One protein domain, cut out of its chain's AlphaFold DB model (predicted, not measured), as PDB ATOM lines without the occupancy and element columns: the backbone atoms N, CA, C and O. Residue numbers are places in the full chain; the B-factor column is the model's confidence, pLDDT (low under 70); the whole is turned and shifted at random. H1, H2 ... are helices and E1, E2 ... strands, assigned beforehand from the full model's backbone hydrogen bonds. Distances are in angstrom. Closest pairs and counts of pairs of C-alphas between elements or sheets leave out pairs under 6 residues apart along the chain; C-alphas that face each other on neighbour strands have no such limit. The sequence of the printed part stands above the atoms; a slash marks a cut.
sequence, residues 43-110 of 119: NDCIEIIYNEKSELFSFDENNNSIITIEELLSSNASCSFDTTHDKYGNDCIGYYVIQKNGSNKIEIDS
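Overview. This is residues 43 to 110 of the 119 residues of an uncharacterized protein of Tenericutes bacterium (UniProt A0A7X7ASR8). A small wall of three strands, E1, E2 and E3 side by side, has the helix H1 packed over one face on its E2 and E3 side, while the short helix H2 follows directly on E1 and only grazes the sheet. From H2 a long loop, residues 75 to 94, reaches out to one end of the long axis and folds back to E2; the turn between E2 and E3 lies toward the other end. The printed part has 68 residues with two named helices and three named strands, in the order H1, E1, H2, E2, E3; the sheet's order is E1, E2, E3, all antiparallel. The class is mixed, helices and strands, with 31 residues, under half, in named elements. The whole is compact, with a radius of gyration of the C-alphas of 12.2 A, yet elongated in outline, spanning 38 by 24 by 16 A.

Arrangement. H1, residues 43 to 52, is on the sheet of E1, residues 64 to 68, E2, residues 95 to 100, and E3, residues 106 to 109, at a height over the sheet of 8.5 A. It lies only just over E3, with 3 of its 10 C-alphas falling on that strand, and runs slantwise to the strands, at 41 degrees to E3 on the local plane. Their closest C-alphas are those of Asn 43 and Ile 108, 6.5 A apart. H1 and E2 are near each other, with 5 pairs of C-alphas within 10 A. The edge strand E1 is antiparallel to the inner strand E2, at 155 degrees; N 65 and O 98, 2.8 A, are within hydrogen-bond range. H2, residues 69 to 74, only grazes the sheet; its closest C-alpha pair with E2 is Ile 69 and Tyr 95, 5.5 A. H1 and H2 are only just apart, their closest C-alphas at 8.0 A. E2 and the edge strand E3 form a hairpin, antiparallel at 148 degrees, with N 99 and O 107 at 2.8 A. In H1 and H2 every O i to N i+4 pair is within hydrogen-bond range.

Along the chain. H1 begins at C-alpha 43, (1.588, -52.909, -9.608), and is 14.2 A long. E1 measures 13.4 A and H2 8.6 A. E2 begins at C-alpha 95, (-5.413, -44.789, -3.962), and measures 16.2 A. E3, 9.8 A long, ends at C-alpha 109, (1.302, -50.250, -1.350).

Size, cuts and confidence. The two C-alphas farthest apart are those of Tyr 88 and Ser 103, 39.2 A. The printed part has no cut. The links from H1 to E1, 11 residues, and from H2 to E2, 20 residues, are long; those from E1 to H2 and from E2 to E3 are tight. The mean pLDDT of the printed part is 83.8, and residues 80 to 83, 87 to 89 and 103 to 104 are under 70.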
ATOM      1  N   ASN A  43       0.264 -53.413  -9.991       85.25
ATOM      2  CA  ASN A  43       1.588 -52.909  -9.608       85.25
ATOM      3  C   ASN A  43       2.520 -52.746 -10.821       85.25
ATOM      4  O   ASN A  43       3.158 -51.706 -10.970       85.25
ATOM      5  N   ASP A  44       2.529 -53.717 -11.741       86.75
ATOM      6  CA  ASP A  44       3.317 -53.641 -12.979       86.75
ATOM      7  C   ASP A  44       2.903 -52.438 -13.846       86.75
ATOM      8  O   ASP A  44       3.740 -51.755 -14.439       86.75
ATOM      9  N   CYS A  45       1.600 -52.150 -13.917       87.25
ATOM     10  CA  CYS A  45       1.077 -51.017 -14.675       87.25
ATOM     11  C   CYS A  45       1.447 -49.696 -13.985       87.25
ATOM     12  O   CYS A  45       1.905 -48.774 -14.654       87.25
ATOM     13  N   ILE A  46       1.381 -49.618 -12.653       88.38
ATOM     14  CA  ILE A  46       1.847 -48.452 -11.883       88.38
ATOM     15  C   ILE A  46       3.335 -48.188 -12.118       88.38
ATOM     16  O   ILE A  46       3.712 -47.035 -12.324       88.38
ATOM     17  N   GLU A  47       4.180 -49.221 -12.142       89.31
ATOM     18  CA  GLU A  47       5.601 -49.064 -12.469       89.31
ATOM     19  C   GLU A  47       5.805 -48.511 -13.885       89.31
ATOM     20  O   GLU A  47       6.649 -47.635 -14.096       89.31
ATOM     21  N   ILE A  48       5.022 -48.975 -14.862       89.44
ATOM     22  CA  ILE A  48       5.046 -48.433 -16.228       89.44
ATOM     23  C   ILE A  48       4.656 -46.952 -16.217       89.44
ATOM     24  O   ILE A  48       5.394 -46.133 -16.765       89.44
ATOM     25  N   ILE A  49       3.557 -46.580 -15.549       89.31
ATOM     26  CA  ILE A  49       3.121 -45.179 -15.452       89.31
ATOM     27  C   ILE A  49       4.173 -44.323 -14.752       89.31
ATOM     28  O   ILE A  49       4.473 -43.231 -15.225       89.31
ATOM     29  N   TYR A  50       4.773 -44.807 -13.670       89.88
ATOM     30  CA  TYR A  50       5.843 -44.100 -12.971       89.88
ATOM     31  C   TYR A  50       7.036 -43.804 -13.888       89.88
ATOM     32  O   TYR A  50       7.603 -42.712 -13.834       89.88
ATOM     33  N   ASN A  51       7.387 -44.741 -14.768       88.94
ATOM     34  CA  ASN A  51       8.475 -44.561 -15.727       88.94
ATOM     35  C   ASN A  51       8.095 -43.658 -16.915       88.94
ATOM     36  O   ASN A  51       8.939 -42.904 -17.397       88.94
ATOM     37  N   GLU A  52       6.855 -43.730 -17.404       90.25
ATOM     38  CA  GLU A  52       6.381 -42.933 -18.547       90.25
ATOM     39  C   GLU A  52       5.994 -41.499 -18.163       90.25
ATOM     40  O   GLU A  52       6.185 -40.578 -18.957       90.25
ATOM     41  N   LYS A  53       5.419 -41.330 -16.968       88.81
ATOM     42  CA  LYS A  53       4.732 -40.121 -16.488       88.81
ATOM     43  C   LYS A  53       5.055 -39.834 -15.025       88.81
ATOM     44  O   LYS A  53       4.173 -39.662 -14.181       88.81
ATOM     45  N   SER A  54       6.349 -39.797 -14.714       87.69
ATOM     46  CA  SER A  54       6.858 -39.547 -13.357       87.69
ATOM     47  C   SER A  54       6.325 -38.256 -12.712       87.69
ATOM     48  O   SER A  54       6.283 -38.157 -11.489       87.69
ATOM     49  N   GLU A  55       5.885 -37.282 -13.515       89.38
ATOM     50  CA  GLU A  55       5.293 -36.016 -13.078       89.38
ATOM     51  C   GLU A  55       3.942 -36.160 -12.371       89.38
ATOM     52  O   GLU A  55       3.549 -35.252 -11.643       89.38
ATOM     53  N   LEU A  56       3.242 -37.284 -12.560       88.88
ATOM     54  CA  LEU A  56       1.986 -37.570 -11.859       88.88
ATOM     55  C   LEU A  56       2.211 -37.889 -10.376       88.88
ATOM     56  O   LEU A  56       1.282 -37.815  -9.580       88.88
ATOM     57  N   PHE A  57       3.444 -38.223  -9.991       91.06
ATOM     58  CA  PHE A  57       3.782 -38.667  -8.646       91.06
ATOM     59  C   PHE A  57       4.449 -37.529  -7.872       91.06
ATOM     60  O   PHE A  57       5.634 -37.225  -8.049       91.06
ATOM     61  N   SER A  58       3.675 -36.891  -6.995       91.12
ATOM     62  CA  SER A  58       4.160 -35.840  -6.101       91.12
ATOM     63  C   SER A  58       4.686 -36.452  -4.805       91.12
ATOM     64  O   SER A  58       3.914 -36.843  -3.935       91.12
ATOM     65  N   PHE A  59       6.011 -36.530  -4.684       91.94
ATOM     66  CA  PHE A  59       6.670 -37.111  -3.513       91.94
ATOM     67  C   PHE A  59       6.853 -36.095  -2.385       91.94
ATOM     68  O   PHE A  59       7.298 -34.968  -2.619       91.94
ATOM     69  N   ASP A  60       6.551 -36.525  -1.165       92.50
ATOM     70  CA  ASP A  60       6.763 -35.773   0.066       92.50
ATOM     71  C   ASP A  60       8.215 -35.869   0.579       92.50
ATOM     72  O   ASP A  60       9.101 -36.478  -0.030       92.50
ATOM     73  N   GLU A  61       8.468 -35.262   1.741       91.69
ATOM     74  CA  GLU A  61       9.768 -35.300   2.425       91.69
ATOM     75  C   GLU A  61      10.204 -36.708   2.871       91.69
ATOM     76  O   GLU A  61      11.393 -36.942   3.093       91.69
ATOM     77  N   ASN A  62       9.264 -37.652   2.952       91.31
ATOM     78  CA  ASN A  62       9.494 -39.051   3.304       91.31
ATOM     79  C   ASN A  62       9.648 -39.951   2.070       91.31
ATOM     80  O   ASN A  62       9.735 -41.170   2.219       91.31
ATOM     81  N   ASN A  63       9.721 -39.366   0.866       91.19
ATOM     82  CA  ASN A  63       9.753 -40.080  -0.409       91.19
ATOM     83  C   ASN A  63       8.503 -40.932  -0.675       91.19
ATOM     84  O   ASN A  63       8.582 -41.922  -1.409       91.19
ATOM     85  N   ASN A  64       7.356 -40.525  -0.137       93.12
ATOM     86  CA  ASN A  64       6.060 -41.133  -0.397       93.12
ATOM     87  C   ASN A  64       5.247 -40.252  -1.351       93.12
ATOM     88  O   ASN A  64       5.225 -39.033  -1.214       93.12
ATOM     89  N   SER A  65       4.561 -40.864  -2.305       93.62
ATOM     90  CA  SER A  65       3.582 -40.223  -3.179       93.62
ATOM     91  C   SER A  65       2.269 -40.970  -3.046       93.62
ATOM     92  O   SER A  65       2.252 -42.196  -3.046       93.62
ATOM     93  N   ILE A  66       1.168 -40.238  -2.977       92.88
ATOM     94  CA  ILE A  66      -0.174 -40.812  -3.066       92.88
ATOM     95  C   ILE A  66      -0.693 -40.498  -4.460       92.88
ATOM     96  O   ILE A  66      -0.546 -39.367  -4.921       92.88
ATOM     97  N   ILE A  67      -1.257 -41.494  -5.135       89.81
ATOM     98  CA  ILE A  67      -1.929 -41.301  -6.418       89.81
ATOM     99  C   ILE A  67      -3.273 -42.017  -6.397       89.81
ATOM    100  O   ILE A  67      -3.368 -43.182  -6.004       89.81
ATOM    101  N   THR A  68      -4.325 -41.310  -6.786       89.25
ATOM    102  CA  THR A  68      -5.674 -41.873  -6.815       89.25
ATOM    103  C   THR A  68      -5.890 -42.725  -8.062       89.25
ATOM    104  O   THR A  68      -5.254 -42.530  -9.103       89.25
ATOM    105  N   ILE A  69      -6.830 -43.668  -7.982       85.12
ATOM    106  CA  ILE A  69      -7.245 -44.459  -9.148       85.12
ATOM    107  C   ILE A  69      -7.778 -43.543 -10.261       85.12
ATOM    108  O   ILE A  69      -7.498 -43.772 -11.435       85.12
ATOM    109  N   GLU A  70      -8.488 -42.468  -9.916       85.38
ATOM    110  CA  GLU A  70      -9.020 -41.509 -10.893       85.38
ATOM    111  C   GLU A  70      -7.914 -40.789 -11.680       85.38
ATOM    112  O   GLU A  70      -8.010 -40.643 -12.905       85.38
ATOM    113  N   GLU A  71      -6.840 -40.376 -11.003       87.69
ATOM    114  CA  GLU A  71      -5.670 -39.763 -11.639       87.69
ATOM    115  C   GLU A  71      -4.956 -40.750 -12.571       87.69
ATOM    116  O   GLU A  71      -4.593 -40.388 -13.695       87.69
ATOM    117  N   LEU A  72      -4.818 -42.015 -12.153       86.00
ATOM    118  CA  LEU A  72      -4.235 -43.078 -12.979       86.00
ATOM    119  C   LEU A  72      -5.080 -43.360 -14.225       86.00
ATOM    120  O   LEU A  72      -4.538 -43.406 -15.330       86.00
ATOM    121  N   LEU A  73      -6.403 -43.477 -14.086       81.44
ATOM    122  CA  LEU A  73      -7.321 -43.689 -15.213       81.44
ATOM    123  C   LEU A  73      -7.315 -42.506 -16.191       81.44
ATOM    124  O   LEU A  73      -7.413 -42.692 -17.404       81.44
ATOM    125  N   SER A  74      -7.141 -41.289 -15.677       84.12
ATOM    126  CA  SER A  74      -7.059 -40.067 -16.488       84.12
ATOM    127  C   SER A  74      -5.701 -39.884 -17.169       84.12
ATOM    128  O   SER A  74      -5.565 -39.060 -18.080       84.12
ATOM    129  N   SER A  75      -4.687 -40.648 -16.758       82.25
ATOM    130  CA  SER A  75      -3.316 -40.466 -17.221       82.25
ATOM    131  C   SER A  75      -3.135 -40.750 -18.711       82.25
ATOM    132  O   SER A  75      -2.211 -40.194 -19.292       82.25
ATOM    133  N   ASN A  76      -3.981 -41.556 -19.370       78.69
ATOM    134  CA  ASN A  76      -3.757 -42.063 -20.739       78.69
ATOM    135  C   ASN A  76      -2.377 -42.737 -20.907       78.69
ATOM    136  O   ASN A  76      -1.639 -42.430 -21.850       78.69
ATOM    137  N   ALA A  77      -1.958 -43.553 -19.940       78.50
ATOM    138  CA  ALA A  77      -0.740 -44.348 -20.056       78.50
ATOM    139  C   ALA A  77      -0.894 -45.517 -21.045       78.50
ATOM    140  O   ALA A  77      -1.996 -45.827 -21.500       78.50
ATOM    141  N   SER A  78       0.226 -46.154 -21.402       78.94
ATOM    142  CA  SER A  78       0.246 -47.258 -22.371       78.94
ATOM    143  C   SER A  78      -0.371 -48.566 -21.857       78.94
ATOM    144  O   SER A  78      -0.704 -49.439 -22.663       78.94
ATOM    145  N   CYS A  79      -0.543 -48.708 -20.540       78.19
ATOM    146  CA  CYS A  79      -1.134 -49.880 -19.905       78.19
ATOM    147  C   CYS A  79      -2.604 -49.639 -19.517       78.19
ATOM    148  O   CYS A  79      -3.007 -48.525 -19.183       78.19
ATOM    149  N   SER A  80      -3.421 -50.692 -19.596       69.94
ATOM    150  CA  SER A  80      -4.823 -50.657 -19.174       69.94
ATOM    151  C   SER A  80      -4.934 -51.045 -17.704       69.94
ATOM    152  O   SER A  80      -4.583 -52.171 -17.354       69.94
ATOM    153  N   PHE A  81      -5.458 -50.143 -16.878       69.62
ATOM    154  CA  PHE A  81      -5.932 -50.475 -15.536       69.62
ATOM    155  C   PHE A  81      -7.304 -51.131 -15.641       69.62
ATOM    156  O   PHE A  81      -8.206 -50.557 -16.257       69.62
ATOM    157  N   ASP A  82      -7.467 -52.297 -15.022       65.25
ATOM    158  CA  ASP A  82      -8.798 -52.803 -14.710       65.25
ATOM    159  C   ASP A  82      -9.191 -52.234 -13.349       65.25
ATOM    160  O   ASP A  82      -8.458 -52.353 -12.369       65.25
ATOM    161  N   THR A  83     -10.350 -51.586 -13.271       66.06
ATOM    162  CA  THR A  83     -10.840 -51.071 -11.995       66.06
ATOM    163  C   THR A  83     -11.027 -52.248 -11.043       66.06
ATOM    164  O   THR A  83     -11.795 -53.176 -11.310       66.06
ATOM    165  N   THR A  84     -10.297 -52.248  -9.929       72.88
ATOM    166  CA  THR A  84     -10.495 -53.263  -8.896       72.88
ATOM    167  C   THR A  84     -11.879 -53.074  -8.276       72.88
ATOM    168  O   THR A  84     -12.347 -51.950  -8.127       72.88
ATOM    169  N   HIS A  85     -12.553 -54.171  -7.942       73.94
ATOM    170  CA  HIS A  85     -13.879 -54.132  -7.329       73.94
ATOM    171  C   HIS A  85     -13.810 -54.613  -5.878       73.94
ATOM    172  O   HIS A  85     -13.004 -55.484  -5.541       73.94
ATOM    173  N   ASP A  86     -14.686 -54.087  -5.024       71.56
ATOM    174  CA  ASP A  86     -14.839 -54.562  -3.655       71.56
ATOM    175  C   ASP A  86     -15.523 -55.947  -3.614       71.56
ATOM    176  O   ASP A  86     -16.029 -56.474  -4.610       71.56
ATOM    177  N   LYS A  87     -15.617 -56.536  -2.416       67.94
ATOM    178  CA  LYS A  87     -16.312 -57.821  -2.191       67.94
ATOM    179  C   LYS A  87     -17.804 -57.821  -2.570       67.94
ATOM    180  O   LYS A  87     -18.443 -58.874  -2.539       67.94
ATOM    181  N   TYR A  88     -18.388 -56.657  -2.846       69.56
ATOM    182  CA  TYR A  88     -19.773 -56.482  -3.270       69.56
ATOM    183  C   TYR A  88     -19.900 -56.242  -4.782       69.56
ATOM    184  O   TYR A  88     -21.027 -56.254  -5.285       69.56
ATOM    185  N   GLY A  89     -18.781 -56.116  -5.503       67.50
ATOM    186  CA  GLY A  89     -18.736 -55.817  -6.929       67.50
ATOM    187  C   GLY A  89     -18.907 -54.331  -7.248       67.50
ATOM    188  O   GLY A  89     -19.308 -54.018  -8.363       67.50
ATOM    189  N   ASN A  90     -18.667 -53.431  -6.290       74.38
ATOM    190  CA  ASN A  90     -18.593 -51.996  -6.560       74.38
ATOM    191  C   ASN A  90     -17.174 -51.624  -6.988       74.38
ATOM    192  O   ASN A  90     -16.216 -52.149  -6.421       74.38
ATOM    193  N   ASP A  91     -17.054 -50.690  -7.926       76.56
ATOM    194  CA  ASP A  91     -15.766 -50.125  -8.327       76.56
ATOM    195  C   ASP A  91     -15.059 -49.493  -7.123       76.56
ATOM    196  O   ASP A  91     -15.638 -48.688  -6.385       76.56
ATOM    197  N   CYS A  92     -13.799 -49.862  -6.925       78.69
ATOM    198  CA  CYS A  92     -12.945 -49.257  -5.924       78.69
ATOM    199  C   CYS A  92     -12.338 -47.959  -6.472       78.69
ATOM    200  O   CYS A  92     -11.755 -47.939  -7.555       78.69
ATOM    201  N   ILE A  93     -12.486 -46.877  -5.706       79.56
ATOM    202  CA  ILE A  93     -12.023 -45.521  -6.047       79.56
ATOM    203  C   ILE A  93     -11.100 -44.957  -4.961       79.56
ATOM    204  O   ILE A  93     -11.274 -43.838  -4.485       79.56
ATOM    205  N   GLY A  94     -10.153 -45.772  -4.510       87.88
ATOM    206  CA  GLY A  94      -9.142 -45.375  -3.540       87.88
ATOM    207  C   GLY A  94      -7.849 -44.904  -4.192       87.88
ATOM    208  O   GLY A  94      -7.849 -44.185  -5.198       87.88
ATOM    209  N   TYR A  95      -6.729 -45.299  -3.596       88.38
ATOM    210  CA  TYR A  95      -5.413 -44.789  -3.962       88.38
ATOM    211  C   TYR A  95      -4.302 -45.818  -3.766       88.38
ATOM    212  O   TYR A  95      -4.449 -46.805  -3.046       88.38
ATOM    213  N   TYR A  96      -3.167 -45.532  -4.395       89.88
ATOM    214  CA  TYR A  96      -1.905 -46.228  -4.197       89.88
ATOM    215  C   TYR A  96      -0.943 -45.335  -3.426       89.88
ATOM    216  O   TYR A  96      -0.850 -44.131  -3.694       89.88
ATOM    217  N   VAL A  97      -0.200 -45.929  -2.495       91.81
ATOM    218  CA  VAL A  97       0.937 -45.277  -1.846       91.81
ATOM    219  C   VAL A  97       2.210 -45.786  -2.507       91.81
ATOM    220  O   VAL A  97       2.482 -46.980  -2.545       91.81
ATOM    221  N   ILE A  98       2.988 -44.864  -3.055       93.31
ATOM    222  CA  ILE A  98       4.210 -45.138  -3.799       93.31
ATOM    223  C   ILE A  98       5.385 -44.627  -2.986       93.31
ATOM    224  O   ILE A  98       5.519 -43.421  -2.784       93.31
ATOM    225  N   GLN A  99       6.266 -45.520  -2.561       93.69
ATOM    226  CA  GLN A  99       7.476 -45.164  -1.837       93.69
ATOM    227  C   GLN A  99       8.697 -45.307  -2.744       93.69
ATOM    228  O   GLN A  99       8.930 -46.352  -3.342       93.69
ATOM    229  N   LYS A 100       9.524 -44.265  -2.849       89.25
ATOM    230  CA  LYS A 100      10.803 -44.359  -3.567       89.25
ATOM    231  C   LYS A 100      11.854 -45.029  -2.691       89.25
ATOM    232  O   LYS A 100      12.220 -44.503  -1.642       89.25
ATOM    233  N   ASN A 101      12.424 -46.124  -3.185       80.81
ATOM    234  CA  ASN A 101      13.547 -46.805  -2.552       80.81
ATOM    235  C   ASN A 101      14.803 -46.690  -3.442       80.81
ATOM    236  O   ASN A 101      15.170 -47.589  -4.200       80.81
ATOM    237  N   GLY A 102      15.457 -45.525  -3.392       72.31
ATOM    238  CA  GLY A 102      16.607 -45.188  -4.241       72.31
ATOM    239  C   GLY A 102      16.220 -44.561  -5.587       72.31
ATOM    240  O   GLY A 102      15.103 -44.091  -5.769       72.31
ATOM    241  N   SER A 103      17.166 -44.496  -6.535       66.69
ATOM    242  CA  SER A 103      17.023 -43.630  -7.718       66.69
ATOM    243  C   SER A 103      15.890 -44.031  -8.673       66.69
ATOM    244  O   SER A 103      15.230 -43.139  -9.186       66.69
ATOM    245  N   ASN A 104      15.633 -45.331  -8.878       66.75
ATOM    246  CA  ASN A 104      14.682 -45.832  -9.891       66.75
ATOM    247  C   ASN A 104      13.830 -47.031  -9.423       66.75
ATOM    248  O   ASN A 104      13.268 -47.736 -10.254       66.75
ATOM    249  N   LYS A 105      13.770 -47.320  -8.121       81.31
ATOM    250  CA  LYS A 105      12.896 -48.380  -7.602       81.31
ATOM    251  C   LYS A 105      11.793 -47.756  -6.774       81.31
ATOM    252  O   LYS A 105      12.077 -46.917  -5.917       81.31
ATOM    253  N   ILE A 106      10.566 -48.169  -7.051       89.19
ATOM    254  CA  ILE A 106       9.403 -47.826  -6.248       89.19
ATOM    255  C   ILE A 106       8.908 -49.077  -5.534       89.19
ATOM    256  O   ILE A 106       9.054 -50.189  -6.033       89.19
ATOM    257  N   GLU A 107       8.363 -48.880  -4.349       91.50
ATOM    258  CA  GLU A 107       7.547 -49.853  -3.643       91.50
ATOM    259  C   GLU A 107       6.109 -49.348  -3.700       91.50
ATOM    260  O   GLU A 107       5.859 -48.153  -3.530       91.50
ATOM    261  N   ILE A 108       5.184 -50.248  -4.012       90.38
ATOM    262  CA  ILE A 108       3.775 -49.927  -4.223       90.38
ATOM    263  C   ILE A 108       2.989 -50.598  -3.104       90.38
ATOM    264  O   ILE A 108       3.022 -51.819  -2.969       90.38
ATOM    265  N   ASP A 109       2.297 -49.793  -2.309       89.00
ATOM    266  CA  ASP A 109       1.302 -50.250  -1.350       89.00
ATOM    267  C   ASP A 109      -0.092 -49.961  -1.911       89.00
ATOM    268  O   ASP A 109      -0.536 -48.815  -2.044       89.00
ATOM    269  N   SER A 110      -0.759 -51.044  -2.283       86.44
ATOM    270  CA  SER A 110      -2.088 -51.080  -2.875       86.44
ATOM    271  C   SER A 110      -3.182 -51.402  -1.861       86.44
ATOM    272  O   SER A 110      -4.348 -51.486  -2.234       86.44
TER     273      SER A 110